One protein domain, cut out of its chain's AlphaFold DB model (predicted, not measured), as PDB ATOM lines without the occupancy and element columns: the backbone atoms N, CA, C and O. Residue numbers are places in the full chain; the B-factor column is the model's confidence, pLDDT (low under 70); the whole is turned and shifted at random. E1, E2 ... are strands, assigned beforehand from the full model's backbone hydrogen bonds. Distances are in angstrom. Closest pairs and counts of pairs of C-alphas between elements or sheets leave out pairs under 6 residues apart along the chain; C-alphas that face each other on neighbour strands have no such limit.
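This is residues 3 to 94 of the 118 residues of an uncharacterized protein of Saonia flava (UniProt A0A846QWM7). What shape? There is little regular structure: a small antiparallel sheet, E2-E1-E3, hairpin E4 and E5 near it, and loops 23-48 and 54-83. How large? The class is all strand, 28 of 92 printed residues lying in named strands E1 to E5. It is only just loose, close to compact, with radius of gyration of the C-alphas 15.1 A and spans 43, 31 and 28 A.

What pairs? Inner strand E1, residues 3 to 7, has N 6 2.8 A from O 15 of E2, residues 13 to 22, and N 3 2.9 A from O 52 of E3, residues 49 to 53. What else? E4, residues 84 to 87, is near E3; its N 85 is 2.9 A from O 92 of E5, residues 90 to 93.

What first? E1 begins at C-alpha 3, (30.209, 2.979, -42.699). What last? E5 ends at C-alpha 93, (33.676, 9.796, -27.274).

How wide? The farthest C-alphas, 46 and 64, are 44.2 A apart. How sure? Residues 73 to 81 have pLDDT under 70.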
ATOM      1  N   ARG A   3      30.257   4.262 -43.414       92.69
ATOM      2  CA  ARG A   3      30.209   2.979 -42.699       92.69
ATOM      3  C   ARG A   3      29.091   3.016 -41.662       92.69
ATOM      4  O   ARG A   3      28.838   4.064 -41.072       92.69
ATOM      5  N   LEU A   4      28.444   1.877 -41.445       94.06
ATOM      6  CA  LEU A   4      27.333   1.741 -40.505       94.06
ATOM      7  C   LEU A   4      27.709   0.756 -39.405       94.06
ATOM      8  O   LEU A   4      28.118  -0.368 -39.705       94.06
ATOM      9  N   PHE A   5      27.536   1.159 -38.151       94.06
ATOM     10  CA  PHE A   5      27.902   0.353 -36.986       94.06
ATOM     11  C   PHE A   5      26.714   0.152 -36.058       94.06
ATOM     12  O   PHE A   5      25.920   1.066 -35.856       94.06
ATOM     13  N   LYS A   6      26.619  -1.027 -35.452       94.44
ATOM     14  CA  LYS A   6      25.751  -1.259 -34.301       94.44
ATOM     15  C   LYS A   6      26.355  -0.606 -33.059       94.44
ATOM     16  O   LYS A   6      27.569  -0.417 -32.963       94.44
ATOM     17  N   THR A   7      25.484  -0.320 -32.106       92.19
ATOM     18  CA  THR A   7      25.852   0.185 -30.787       92.19
ATOM     19  C   THR A   7      26.022  -0.976 -29.805       92.19
ATOM     20  O   THR A   7      25.159  -1.858 -29.754       92.19
ATOM     21  N   ASN A   8      27.101  -0.973 -29.019       89.31
ATOM     22  CA  ASN A   8      27.306  -1.934 -27.928       89.31
ATOM     23  C   ASN A   8      26.526  -1.537 -26.653       89.31
ATOM     24  O   ASN A   8      25.690  -0.628 -26.669       89.31
ATOM     25  N   LYS A   9      26.751  -2.237 -25.534       87.94
ATOM     26  CA  LYS A   9      26.030  -1.977 -24.270       87.94
ATOM     27  C   LYS A   9      26.436  -0.652 -23.620       87.94
ATOM     28  O   LYS A   9      25.647  -0.065 -22.885       87.94
ATOM     29  N   GLU A  10      27.641  -0.186 -23.909       86.56
ATOM     30  CA  GLU A  10      28.264   1.028 -23.388       86.56
ATOM     31  C   GLU A  10      27.928   2.270 -24.237       86.56
ATOM     32  O   GLU A  10      28.251   3.399 -23.859       86.56
ATOM     33  N   GLY A  11      27.230   2.084 -25.362       86.38
ATOM     34  CA  GLY A  11      26.843   3.164 -26.268       86.38
ATOM     35  C   GLY A  11      27.898   3.500 -27.326       86.38
ATOM     36  O   GLY A  11      27.803   4.558 -27.950       86.38
ATOM     37  N   GLU A  12      28.903   2.645 -27.517       89.88
ATOM     38  CA  GLU A  12      29.992   2.841 -28.478       89.88
ATOM     39  C   GLU A  12      29.700   2.147 -29.821       89.88
ATOM     40  O   GLU A  12      28.985   1.137 -29.853       89.88
ATOM     41  N   PRO A  13      30.261   2.648 -30.938       92.31
ATOM     42  CA  PRO A  13      30.272   1.912 -32.196       92.31
ATOM     43  C   PRO A  13      31.209   0.700 -32.090       92.31
ATOM     44  O   PRO A  13      32.371   0.850 -31.718       92.31
ATOM     45  N   GLU A  14      30.737  -0.491 -32.460       89.00
ATOM     46  CA  GLU A  14      31.541  -1.721 -32.381       89.00
ATOM     47  C   GLU A  14      31.451  -2.537 -33.677       89.00
ATOM     48  O   GLU A  14      32.304  -2.416 -34.558       89.00
ATOM     49  N   GLU A  15      30.405  -3.349 -33.821       92.31
ATOM     50  CA  GLU A  15      30.221  -4.218 -34.982       92.31
ATOM     51  C   GLU A  15      29.664  -3.465 -36.188       92.31
ATOM     52  O   GLU A  15      28.877  -2.529 -36.050       92.31
ATOM     53  N   TYR A  16      29.972  -3.943 -37.394       94.25
ATOM     54  CA  TYR A  16      29.311  -3.458 -38.598       94.25
ATOM     55  C   TYR A  16      27.821  -3.832 -38.601       94.25
ATOM     56  O   TYR A  16      27.445  -4.994 -38.448       94.25
ATOM     57  N   LEU A  17      26.960  -2.834 -38.825       95.25
ATOM     58  CA  LEU A  17      25.569  -3.059 -39.232       95.25
ATOM     59  C   LEU A  17      25.512  -3.502 -40.702       95.25
ATOM     60  O   LEU A  17      24.646  -4.279 -41.090       95.25
ATOM     61  N   TYR A  18      26.457  -3.006 -41.500       95.38
ATOM     62  CA  TYR A  18      26.645  -3.352 -42.899       95.38
ATOM     63  C   TYR A  18      28.148  -3.444 -43.178       95.38
ATOM     64  O   TYR A  18      28.881  -2.479 -42.960       95.38
ATOM     65  N   ASP A  19      28.609  -4.619 -43.603       93.50
ATOM     66  CA  ASP A  19      30.029  -4.983 -43.698       93.50
ATOM     67  C   ASP A  19      30.716  -4.492 -44.982       93.50
ATOM     68  O   ASP A  19      31.938  -4.589 -45.118       93.50
ATOM     69  N   LYS A  20      29.953  -3.915 -45.917       94.19
ATOM     70  CA  LYS A  20      30.481  -3.333 -47.155       94.19
ATOM     71  C   LYS A  20      30.589  -1.816 -47.058       94.19
ATOM     72  O   LYS A  20      29.757  -1.129 -46.470       94.19
ATOM     73  N   ASN A  21      31.607  -1.280 -47.721       92.19
ATOM     74  CA  ASN A  21      31.798   0.160 -47.838       92.19
ATOM     75  C   ASN A  21      30.697   0.779 -48.705       92.19
ATOM     76  O   ASN A  21      30.474   0.341 -49.834       92.19
ATOM     77  N   ILE A  22      30.070   1.850 -48.216       93.44
ATOM     78  CA  ILE A  22      29.148   2.664 -49.010       93.44
ATOM     79  C   ILE A  22      29.956   3.835 -49.575       93.44
ATOM     80  O   ILE A  22      30.335   4.774 -48.863       93.44
ATOM     81  N   ILE A  23      30.293   3.756 -50.861       91.62
ATOM     82  CA  ILE A  23      31.047   4.802 -51.555       91.62
ATOM     83  C   ILE A  23      30.068   5.837 -52.094       91.62
ATOM     84  O   ILE A  23      29.121   5.502 -52.796       91.62
ATOM     85  N   ILE A  24      30.322   7.098 -51.754       88.94
ATOM     86  CA  ILE A  24      29.531   8.241 -52.196       88.94
ATOM     87  C   ILE A  24      30.437   9.209 -52.946       88.94
ATOM     88  O   ILE A  24      31.603   9.388 -52.579       88.94
ATOM     89  N   THR A  25      29.892   9.836 -53.978       87.19
ATOM     90  CA  THR A  25      30.541  10.909 -54.731       87.19
ATOM     91  C   THR A  25      29.791  12.204 -54.472       87.19
ATOM     92  O   THR A  25      28.564  12.226 -54.512       87.19
ATOM     93  N   ALA A  26      30.530  13.274 -54.203       84.81
ATOM     94  CA  ALA A  26      29.975  14.610 -54.053       84.81
ATOM     95  C   ALA A  26      30.381  15.454 -55.261       84.81
ATOM     96  O   ALA A  26      31.559  15.486 -55.627       84.81
ATOM     97  N   ASP A  27      29.416  16.146 -55.862       85.00
ATOM     98  CA  ASP A  27      29.698  17.096 -56.932       85.00
ATOM     99  C   ASP A  27      30.445  18.321 -56.401       85.00
ATOM    100  O   ASP A  27      30.305  18.726 -55.245       85.00
ATOM    101  N   LYS A  28      31.202  18.977 -57.285       83.12
ATOM    102  CA  LYS A  28      31.885  20.228 -56.954       83.12
ATOM    103  C   LYS A  28      30.879  21.307 -56.526       83.12
ATOM    104  O   LYS A  28      29.897  21.577 -57.219       83.12
ATOM    105  N   GLY A  29      31.189  21.989 -55.425       82.06
ATOM    106  CA  GLY A  29      30.415  23.112 -54.891       82.06
ATOM    107  C   GLY A  29      30.044  22.922 -53.421       82.06
ATOM    108  O   GLY A  29      30.397  21.923 -52.804       82.06
ATOM    109  N   LYS A  30      29.333  23.900 -52.849       80.69
ATOM    110  CA  LYS A  30      28.762  23.806 -51.498       80.69
ATOM    111  C   LYS A  30      27.327  23.304 -51.617       80.69
ATOM    112  O   LYS A  30      26.427  24.097 -51.881       80.69
ATOM    113  N   LYS A  31      27.134  21.991 -51.511       78.50
ATOM    114  CA  LYS A  31      25.831  21.339 -51.676       78.50
ATOM    115  C   LYS A  31      25.616  20.286 -50.598       78.50
ATOM    116  O   LYS A  31      26.579  19.704 -50.103       78.50
ATOM    117  N   ILE A  32      24.350  20.041 -50.281       81.56
ATOM    118  CA  ILE A  32      23.928  18.866 -49.520       81.56
ATOM    119  C   ILE A  32      23.975  17.661 -50.466       81.56
ATOM    120  O   ILE A  32      23.619  17.783 -51.641       81.56
ATOM    121  N   VAL A  33      24.460  16.526 -49.966       84.88
ATOM    122  CA  VAL A  33      24.494  15.258 -50.700       84.88
ATOM    123  C   VAL A  33      23.504  14.308 -50.042       84.88
ATOM    124  O   VAL A  33      23.768  13.801 -48.954       84.88
ATOM    125  N   ASP A  34      22.386  14.063 -50.719       88.25
ATOM    126  CA  ASP A  34      21.383  13.096 -50.281       88.25
ATOM    127  C   ASP A  34      21.748  11.691 -50.765       88.25
ATOM    128  O   ASP A  34      21.992  11.462 -51.952       88.25
ATOM    129  N   VAL A  35      21.778  10.729 -49.842       88.50
ATOM    130  CA  VAL A  35      22.177   9.346 -50.126       88.50
ATOM    131  C   VAL A  35      21.028   8.406 -49.782       88.50
ATOM    132  O   VAL A  35      20.691   8.220 -48.615       88.50
ATOM    133  N   ASN A  36      20.438   7.773 -50.799       90.06
ATOM    134  CA  ASN A  36      19.382   6.782 -50.603       90.06
ATOM    135  C   ASN A  36      19.974   5.389 -50.324       90.06
ATOM    136  O   ASN A  36      20.588   4.767 -51.194       90.06
ATOM    137  N   LEU A  37      19.729   4.879 -49.115       90.81
ATOM    138  CA  LEU A  37      20.196   3.569 -48.652       90.81
ATOM    139  C   LEU A  37      19.088   2.508 -48.556       90.81
ATOM    140  O   LEU A  37      19.355   1.403 -48.091       90.81
ATOM    141  N   SER A  38      17.864   2.786 -49.018       90.00
ATOM    142  CA  SER A  38      16.729   1.852 -48.908       90.00
ATOM    143  C   SER A  38      16.992   0.510 -49.597       90.00
ATOM    144  O   SER A  38      16.541  -0.526 -49.124       90.00
ATOM    145  N   HIS A  39      17.792   0.506 -50.667       91.31
ATOM    146  CA  HIS A  39      18.186  -0.706 -51.391       91.31
ATOM    147  C   HIS A  39      18.986  -1.712 -50.542       91.31
ATOM    148  O   HIS A  39      19.093  -2.877 -50.919       91.31
ATOM    149  N   LEU A  40      19.550  -1.278 -49.410       92.06
ATOM    150  CA  LEU A  40      20.311  -2.136 -48.503       92.06
ATOM    151  C   LEU A  40      19.420  -2.982 -47.582       92.06
ATOM    152  O   LEU A  40      19.935  -3.904 -46.955       92.06
ATOM    153  N   ASN A  41      18.113  -2.689 -47.498       90.00
ATOM    154  CA  ASN A  41      17.144  -3.409 -46.657       90.00
ATOM    155  C   ASN A  41      17.636  -3.620 -45.212       90.00
ATOM    156  O   ASN A  41      17.576  -4.722 -44.665       90.00
ATOM    157  N   LEU A  42      18.180  -2.562 -44.605       90.69
ATOM    158  CA  LEU A  42      18.796  -2.632 -43.282       90.69
ATOM    159  C   LEU A  42      17.746  -2.808 -42.183       90.69
ATOM    160  O   LEU A  42      16.804  -2.023 -42.074       90.69
ATOM    161  N   THR A  43      17.973  -3.773 -41.296       91.31
ATOM    162  CA  THR A  43      17.219  -3.887 -40.044       91.31
ATOM    163  C   THR A  43      17.793  -2.913 -39.022       91.31
ATOM    164  O   THR A  43      18.885  -3.137 -38.498       91.31
ATOM    165  N   ILE A  44      17.061  -1.839 -38.722       89.62
ATOM    166  CA  ILE A  44      17.505  -0.822 -37.762       89.62
ATOM    167  C   ILE A  44      17.452  -1.383 -36.326       89.62
ATOM    168  O   ILE A  44      16.379  -1.795 -35.875       89.62
ATOM    169  N   PRO A  45      18.578  -1.411 -35.584       91.06
ATOM    170  CA  PRO A  45      18.591  -1.891 -34.206       91.06
ATOM    171  C   PRO A  45      17.785  -0.986 -33.265       91.06
ATOM    172  O   PRO A  45      17.820   0.239 -33.372       91.06
ATOM    173  N   LYS A  46      17.104  -1.584 -32.277       89.62
ATOM    174  CA  LYS A  46      16.289  -0.844 -31.288       89.62
ATOM    175  C   LYS A  46      17.104   0.119 -30.423       89.62
ATOM    176  O   LYS A  46      16.580   1.129 -29.972       89.62
ATOM    177  N   ASN A  47      18.368  -0.210 -30.176       87.94
ATOM    178  CA  ASN A  47      19.320   0.596 -29.414       87.94
ATOM    179  C   ASN A  47      20.058   1.635 -30.280       87.94
ATOM    180  O   ASN A  47      21.023   2.243 -29.820       87.94
ATOM    181  N   GLY A  48      19.606   1.845 -31.518       88.31
ATOM    182  CA  GLY A  48      20.224   2.765 -32.462       88.31
ATOM    183  C   GLY A  48      21.448   2.178 -33.162       88.31
ATOM    184  O   GLY A  48      21.795   1.005 -33.021       88.31
ATOM    185  N   PHE A  49      22.079   3.016 -33.974       91.69
ATOM    186  CA  PHE A  49      23.258   2.683 -34.763       91.69
ATOM    187  C   PHE A  49      24.058   3.959 -35.040       91.69
ATOM    188  O   PHE A  49      23.546   5.068 -34.881       91.69
ATOM    189  N   PHE A  50      25.301   3.804 -35.483       90.69
ATOM    190  CA  PHE A  50      26.165   4.915 -35.866       90.69
ATOM    191  C   PHE A  50      26.361   4.981 -37.372       90.69
ATOM    192  O   PHE A  50      26.561   3.962 -38.039       90.69
ATOM    193  N   VAL A  51      26.387   6.210 -37.881       89.88
ATOM    194  CA  VAL A  51      26.855   6.532 -39.227       89.88
ATOM    195  C   VAL A  51      28.235   7.161 -39.100       89.88
ATOM    196  O   VAL A  51      28.389   8.223 -38.502       89.88
ATOM    197  N   ALA A  52      29.244   6.505 -39.660       88.75
ATOM    198  CA  ALA A  52      30.594   7.039 -39.736       88.75
ATOM    199  C   ALA A  52      30.882   7.528 -41.154       88.75
ATOM    200  O   ALA A  52      30.552   6.853 -42.132       88.75
ATOM    201  N   VAL A  53      31.545   8.678 -41.254       87.19
ATOM    202  CA  VAL A  53      32.016   9.234 -42.523       87.19
ATOM    203  C   VAL A  53      33.528   9.309 -42.510       87.19
ATOM    204  O   VAL A  53      34.136   9.790 -41.559       87.19
ATOM    205  N   GLU A  54      34.121   8.831 -43.592       85.19
ATOM    206  CA  GLU A  54      35.563   8.764 -43.785       85.19
ATOM    207  C   GLU A  54      35.929   9.314 -45.168       85.19
ATOM    208  O   GLU A  54      35.246   9.034 -46.165       85.19
ATOM    209  N   TRP A  55      37.018  10.077 -45.253       84.69
ATOM    210  CA  TRP A  55      37.593  10.459 -46.540       84.69
ATOM    211  C   TRP A  55      38.269   9.264 -47.206       84.69
ATOM    212  O   TRP A  55      39.063   8.561 -46.590       84.69
ATOM    213  N   LEU A  56      38.011   9.076 -48.500       87.25
ATOM    214  CA  LEU A  56      38.829   8.188 -49.319       87.25
ATOM    215  C   LEU A  56      40.014   8.998 -49.845       87.25
ATOM    216  O   LEU A  56      39.847   9.799 -50.761       87.25
ATOM    217  N   LEU A  57      41.186   8.843 -49.235       86.88
ATOM    218  CA  LEU A  57      42.373   9.622 -49.593       86.88
ATOM    219  C   LEU A  57      42.976   9.099 -50.903       86.88
ATOM    220  O   LEU A  57      43.409   7.952 -50.996       86.88
ATOM    221  N   THR A  58      43.007   9.947 -51.923       87.44
ATOM    222  CA  THR A  58      43.545   9.654 -53.255       87.44
ATOM    223  C   THR A  58      44.386  10.832 -53.734       87.44
ATOM    224  O   THR A  58      44.229  11.957 -53.269       87.44
ATOM    225  N   LYS A  59      45.254  10.618 -54.727       85.62
ATOM    226  CA  LYS A  59      45.982  11.740 -55.345       85.62
ATOM    227  C   LYS A  59      45.039  12.751 -56.002       85.62
ATOM    228  O   LYS A  59      45.349  13.930 -56.054       85.62
ATOM    229  N   THR A  60      43.892  12.291 -56.496       86.00
ATOM    230  CA  THR A  60      42.927  13.108 -57.243       86.00
ATOM    231  C   THR A  60      42.078  14.020 -56.370       86.00
ATOM    232  O   THR A  60      41.542  14.997 -56.879       86.00
ATOM    233  N   ASN A  61      41.933  13.709 -55.081       84.31
ATOM    234  CA  ASN A  61      41.224  14.567 -54.134       84.31
ATOM    235  C   ASN A  61      42.152  15.229 -53.113       84.31
ATOM    236  O   ASN A  61      41.645  15.851 -52.187       84.31
ATOM    237  N   ALA A  62      43.470  15.108 -53.282       86.75
ATOM    238  CA  ALA A  62      44.436  15.926 -52.568       86.75
ATOM    239  C   ALA A  62      44.398  17.360 -53.118       86.75
ATOM    240  O   ALA A  62      44.334  17.580 -54.327       86.75
ATOM    241  N   ASP A  63      44.422  18.325 -52.216       79.81
ATOM    242  CA  ASP A  63      44.438  19.754 -52.495       79.81
ATOM    243  C   ASP A  63      45.826  20.326 -52.154       79.81
ATOM    244  O   ASP A  63      46.642  19.691 -51.486       79.81
ATOM    245  N   THR A  64      46.098  21.543 -52.612       74.88
ATOM    246  CA  THR A  64      47.412  22.211 -52.606       74.88
ATOM    247  C   THR A  64      48.071  22.400 -51.226       74.88
ATOM    248  O   THR A  64      49.240  22.771 -51.171       74.88
ATOM    249  N   PHE A  65      47.357  22.144 -50.124       74.88
ATOM    250  CA  PHE A  65      47.805  22.350 -48.737       74.88
ATOM    251  C   PHE A  65      47.634  21.102 -47.849       74.88
ATOM    252  O   PHE A  65      47.252  21.221 -46.687       74.88
ATOM    253  N   ASP A  66      47.839  19.901 -48.401       70.25
ATOM    254  CA  ASP A  66      47.622  18.613 -47.710       70.25
ATOM    255  C   ASP A  66      46.184  18.413 -47.180       70.25
ATOM    256  O   ASP A  66      45.917  17.549 -46.339       70.25
ATOM    257  N   SER A  67      45.225  19.197 -47.681       76.19
ATOM    258  CA  SER A  67      43.799  18.997 -47.433       76.19
ATOM    259  C   SER A  67      43.196  18.049 -48.465       76.19
ATOM    260  O   SER A  67      43.722  17.891 -49.564       76.19
ATOM    261  N   PHE A  68      42.072  17.419 -48.125       81.62
ATOM    262  CA  PHE A  68      41.386  16.487 -49.018       81.62
ATOM    263  C   PHE A  68      39.955  16.933 -49.297       81.62
ATOM    264  O   PHE A  68      39.238  17.370 -48.399       81.62
ATOM    265  N   GLN A  69      39.531  16.788 -50.549       82.81
ATOM    266  CA  GLN A  69      38.161  17.039 -50.981       82.81
ATOM    267  C   GLN A  69      37.307  15.750 -50.918       82.81
ATOM    268  O   GLN A  69      37.826  14.644 -51.102       82.81
ATOM    269  N   PRO A  70      35.982  15.860 -50.707       81.12
ATOM    270  CA  PRO A  70      35.266  17.084 -50.353       81.12
ATOM    271  C   PRO A  70      35.609  17.539 -48.930       81.12
ATOM    272  O   PRO A  70      35.758  16.719 -48.023       81.12
ATOM    273  N   ASN A  71      35.680  18.852 -48.723       76.62
ATOM    274  CA  ASN A  71      35.657  19.405 -47.374       76.62
ATOM    275  C   ASN A  71      34.296  19.111 -46.732       76.62
ATOM    276  O   ASN A  71      33.254  19.490 -47.267       76.62
ATOM    277  N   ILE A  72      34.310  18.452 -45.580       73.38
ATOM    278  CA  ILE A  72      33.103  18.117 -44.827       73.38
ATOM    279  C   ILE A  72      32.942  19.175 -43.728       73.38
ATOM    280  O   ILE A  72      33.780  19.275 -42.834       73.38
ATOM    281  N   GLY A  73      31.907  20.014 -43.854       57.72
ATOM    282  CA  GLY A  73      31.581  21.093 -42.912       57.72
ATOM    283  C   GLY A  73      30.499  20.696 -41.901       57.72
ATOM    284  O   GLY A  73      29.800  19.708 -42.101       57.72
ATOM    285  N   PHE A  74      30.360  21.477 -40.824       61.66
ATOM    286  CA  PHE A  74      29.505  21.158 -39.669       61.66
ATOM    287  C   PHE A  74      28.530  22.286 -39.272       61.66
ATOM    288  O   PHE A  74      28.969  23.413 -39.046       61.66
ATOM    289  N   THR A  75      27.234  22.006 -39.115       49.50
ATOM    290  CA  THR A  75      26.248  22.982 -38.595       49.50
ATOM    291  C   THR A  75      26.213  22.994 -37.057       49.50
ATOM    292  O   THR A  75      26.776  22.110 -36.418       49.50
ATOM    293  N   HIS A  76      25.618  24.029 -36.452       44.75
ATOM    294  CA  HIS A  76      25.546  24.210 -34.996       44.75
ATOM    295  C   HIS A  76      24.288  23.539 -34.424       44.75
ATOM    296  O   HIS A  76      23.186  23.975 -34.743       44.75
ATOM    297  N   GLU A  77      24.446  22.538 -33.556       50.88
ATOM    298  CA  GLU A  77      23.381  22.055 -32.665       50.88
ATOM    299  C   GLU A  77      23.935  21.748 -31.264       50.88
ATOM    300  O   GLU A  77      25.090  21.354 -31.093       50.88
ATOM    301  N   GLU A  78      23.103  21.955 -30.241       48.44
ATOM    302  CA  GLU A  78      23.511  22.090 -28.836       48.44
ATOM    303  C   GLU A  78      23.972  20.786 -28.148       48.44
ATOM    304  O   GLU A  78      24.468  20.837 -27.022       48.44
ATOM    305  N   SER A  79      23.874  19.604 -28.780       53.34
ATOM    306  CA  SER A  79      24.191  18.332 -28.102       53.34
ATOM    307  C   SER A  79      25.057  17.351 -28.911       53.34
ATOM    308  O   SER A  79      24.617  16.338 -29.438       53.34
ATOM    309  N   ASN A  80      26.374  17.566 -28.893       58.22
ATOM    310  CA  ASN A  80      27.371  16.610 -29.412       58.22
ATOM    311  C   ASN A  80      27.590  15.366 -28.512       58.22
ATOM    312  O   ASN A  80      28.603  14.676 -28.629       58.22
ATOM    313  N   ALA A  81      26.664  15.066 -27.594       65.81
ATOM    314  CA  ALA A  81      26.839  14.067 -26.533       65.81
ATOM    315  C   ALA A  81      26.969  12.616 -27.040       65.81
ATOM    316  O   ALA A  81      27.512  11.768 -26.329       65.81
ATOM    317  N   ASN A  82      26.503  12.344 -28.263       76.69
ATOM    318  CA  ASN A  82      26.513  11.017 -28.887       76.69
ATOM    319  C   ASN A  82      27.482  10.916 -30.076       76.69
ATOM    320  O   ASN A  82      27.423   9.960 -30.842       76.69
ATOM    321  N   SER A  83      28.384  11.885 -30.242       80.75
ATOM    322  CA  SER A  83      29.381  11.872 -31.313       80.75
ATOM    323  C   SER A  83      30.641  11.106 -30.898       80.75
ATOM    324  O   SER A  83      31.107  11.200 -29.759       80.75
ATOM    325  N   TRP A  84      31.236  10.379 -31.843       85.56
ATOM    326  CA  TRP A  84      32.468   9.609 -31.657       85.56
ATOM    327  C   TRP A  84      33.448   9.894 -32.794       85.56
ATOM    328  O   TRP A  84      33.038  10.151 -33.924       85.56
ATOM    329  N   PHE A  85      34.749   9.826 -32.515       85.56
ATOM    330  CA  PHE A  85      35.784   9.835 -33.549       85.56
ATOM    331  C   PHE A  85      36.677   8.604 -33.420       85.56
ATOM    332  O   PHE A  85      36.999   8.171 -32.311       85.56
ATOM    333  N   TYR A  86      37.087   8.049 -34.557       85.00
ATOM    334  CA  TYR A  86      37.991   6.906 -34.610       85.00
ATOM    335  C   TYR A  86      39.420   7.386 -34.839       85.00
ATOM    336  O   TYR A  86      39.697   8.105 -35.800       85.00
ATOM    337  N   ARG A  87      40.346   7.019 -33.952       81.19
ATOM    338  CA  ARG A  87      41.766   7.363 -34.105       81.19
ATOM    339  C   ARG A  87      42.633   6.297 -33.455       81.19
ATOM    340  O   ARG A  87      42.380   5.915 -32.321       81.19
ATOM    341  N   PHE A  88      43.691   5.876 -34.149       83.31
ATOM    342  CA  PHE A  88      44.647   4.876 -33.649       83.31
ATOM    343  C   PHE A  88      43.996   3.544 -33.249       83.31
ATOM    344  O   PHE A  88      44.340   2.966 -32.223       83.31
ATOM    345  N   GLY A  89      43.032   3.069 -34.036       84.25
ATOM    346  CA  GLY A  89      42.395   1.776 -33.789       84.25
ATOM    347  C   GLY A  89      41.254   1.804 -32.768       84.25
ATOM    348  O   GLY A  89      40.615   0.777 -32.566       84.25
ATOM    349  N   VAL A  90      40.981   2.951 -32.135       87.00
ATOM    350  CA  VAL A  90      40.004   3.056 -31.045       87.00
ATOM    351  C   VAL A  90      38.971   4.150 -31.294       87.00
ATOM    352  O   VAL A  90      39.289   5.235 -31.795       87.00
ATOM    353  N   TRP A  91      37.731   3.870 -30.899       88.12
ATOM    354  CA  TRP A  91      36.675   4.868 -30.802       88.12
ATOM    355  C   TRP A  91      36.879   5.723 -29.556       88.12
ATOM    356  O   TRP A  91      37.225   5.230 -28.484       88.12
ATOM    357  N   LYS A  92      36.690   7.034 -29.698       86.75
ATOM    358  CA  LYS A  92      36.742   7.981 -28.585       86.75
ATOM    359  C   LYS A  92      35.513   8.866 -28.600       86.75
ATOM    360  O   LYS A  92      35.198   9.484 -29.620       86.75
ATOM    361  N   LYS A  93      34.844   8.943 -27.452       85.56
ATOM    362  CA  LYS A  93      33.676   9.796 -27.274       85.56
ATOM    363  C   LYS A  93      34.085  11.260 -27.366       85.56
ATOM    364  O   LYS A  93      35.062  11.691 -26.743       85.56
ATOM    365  N   VAL A  94      33.336  12.028 -28.144       79.62
ATOM    366  CA  VAL A  94      33.467  13.480 -28.175       79.62
ATOM    367  C   VAL A  94      32.979  14.029 -26.836       79.62
ATOM    368  O   VAL A  94      31.890  13.702 -26.371       79.62
TER     369      VAL A  94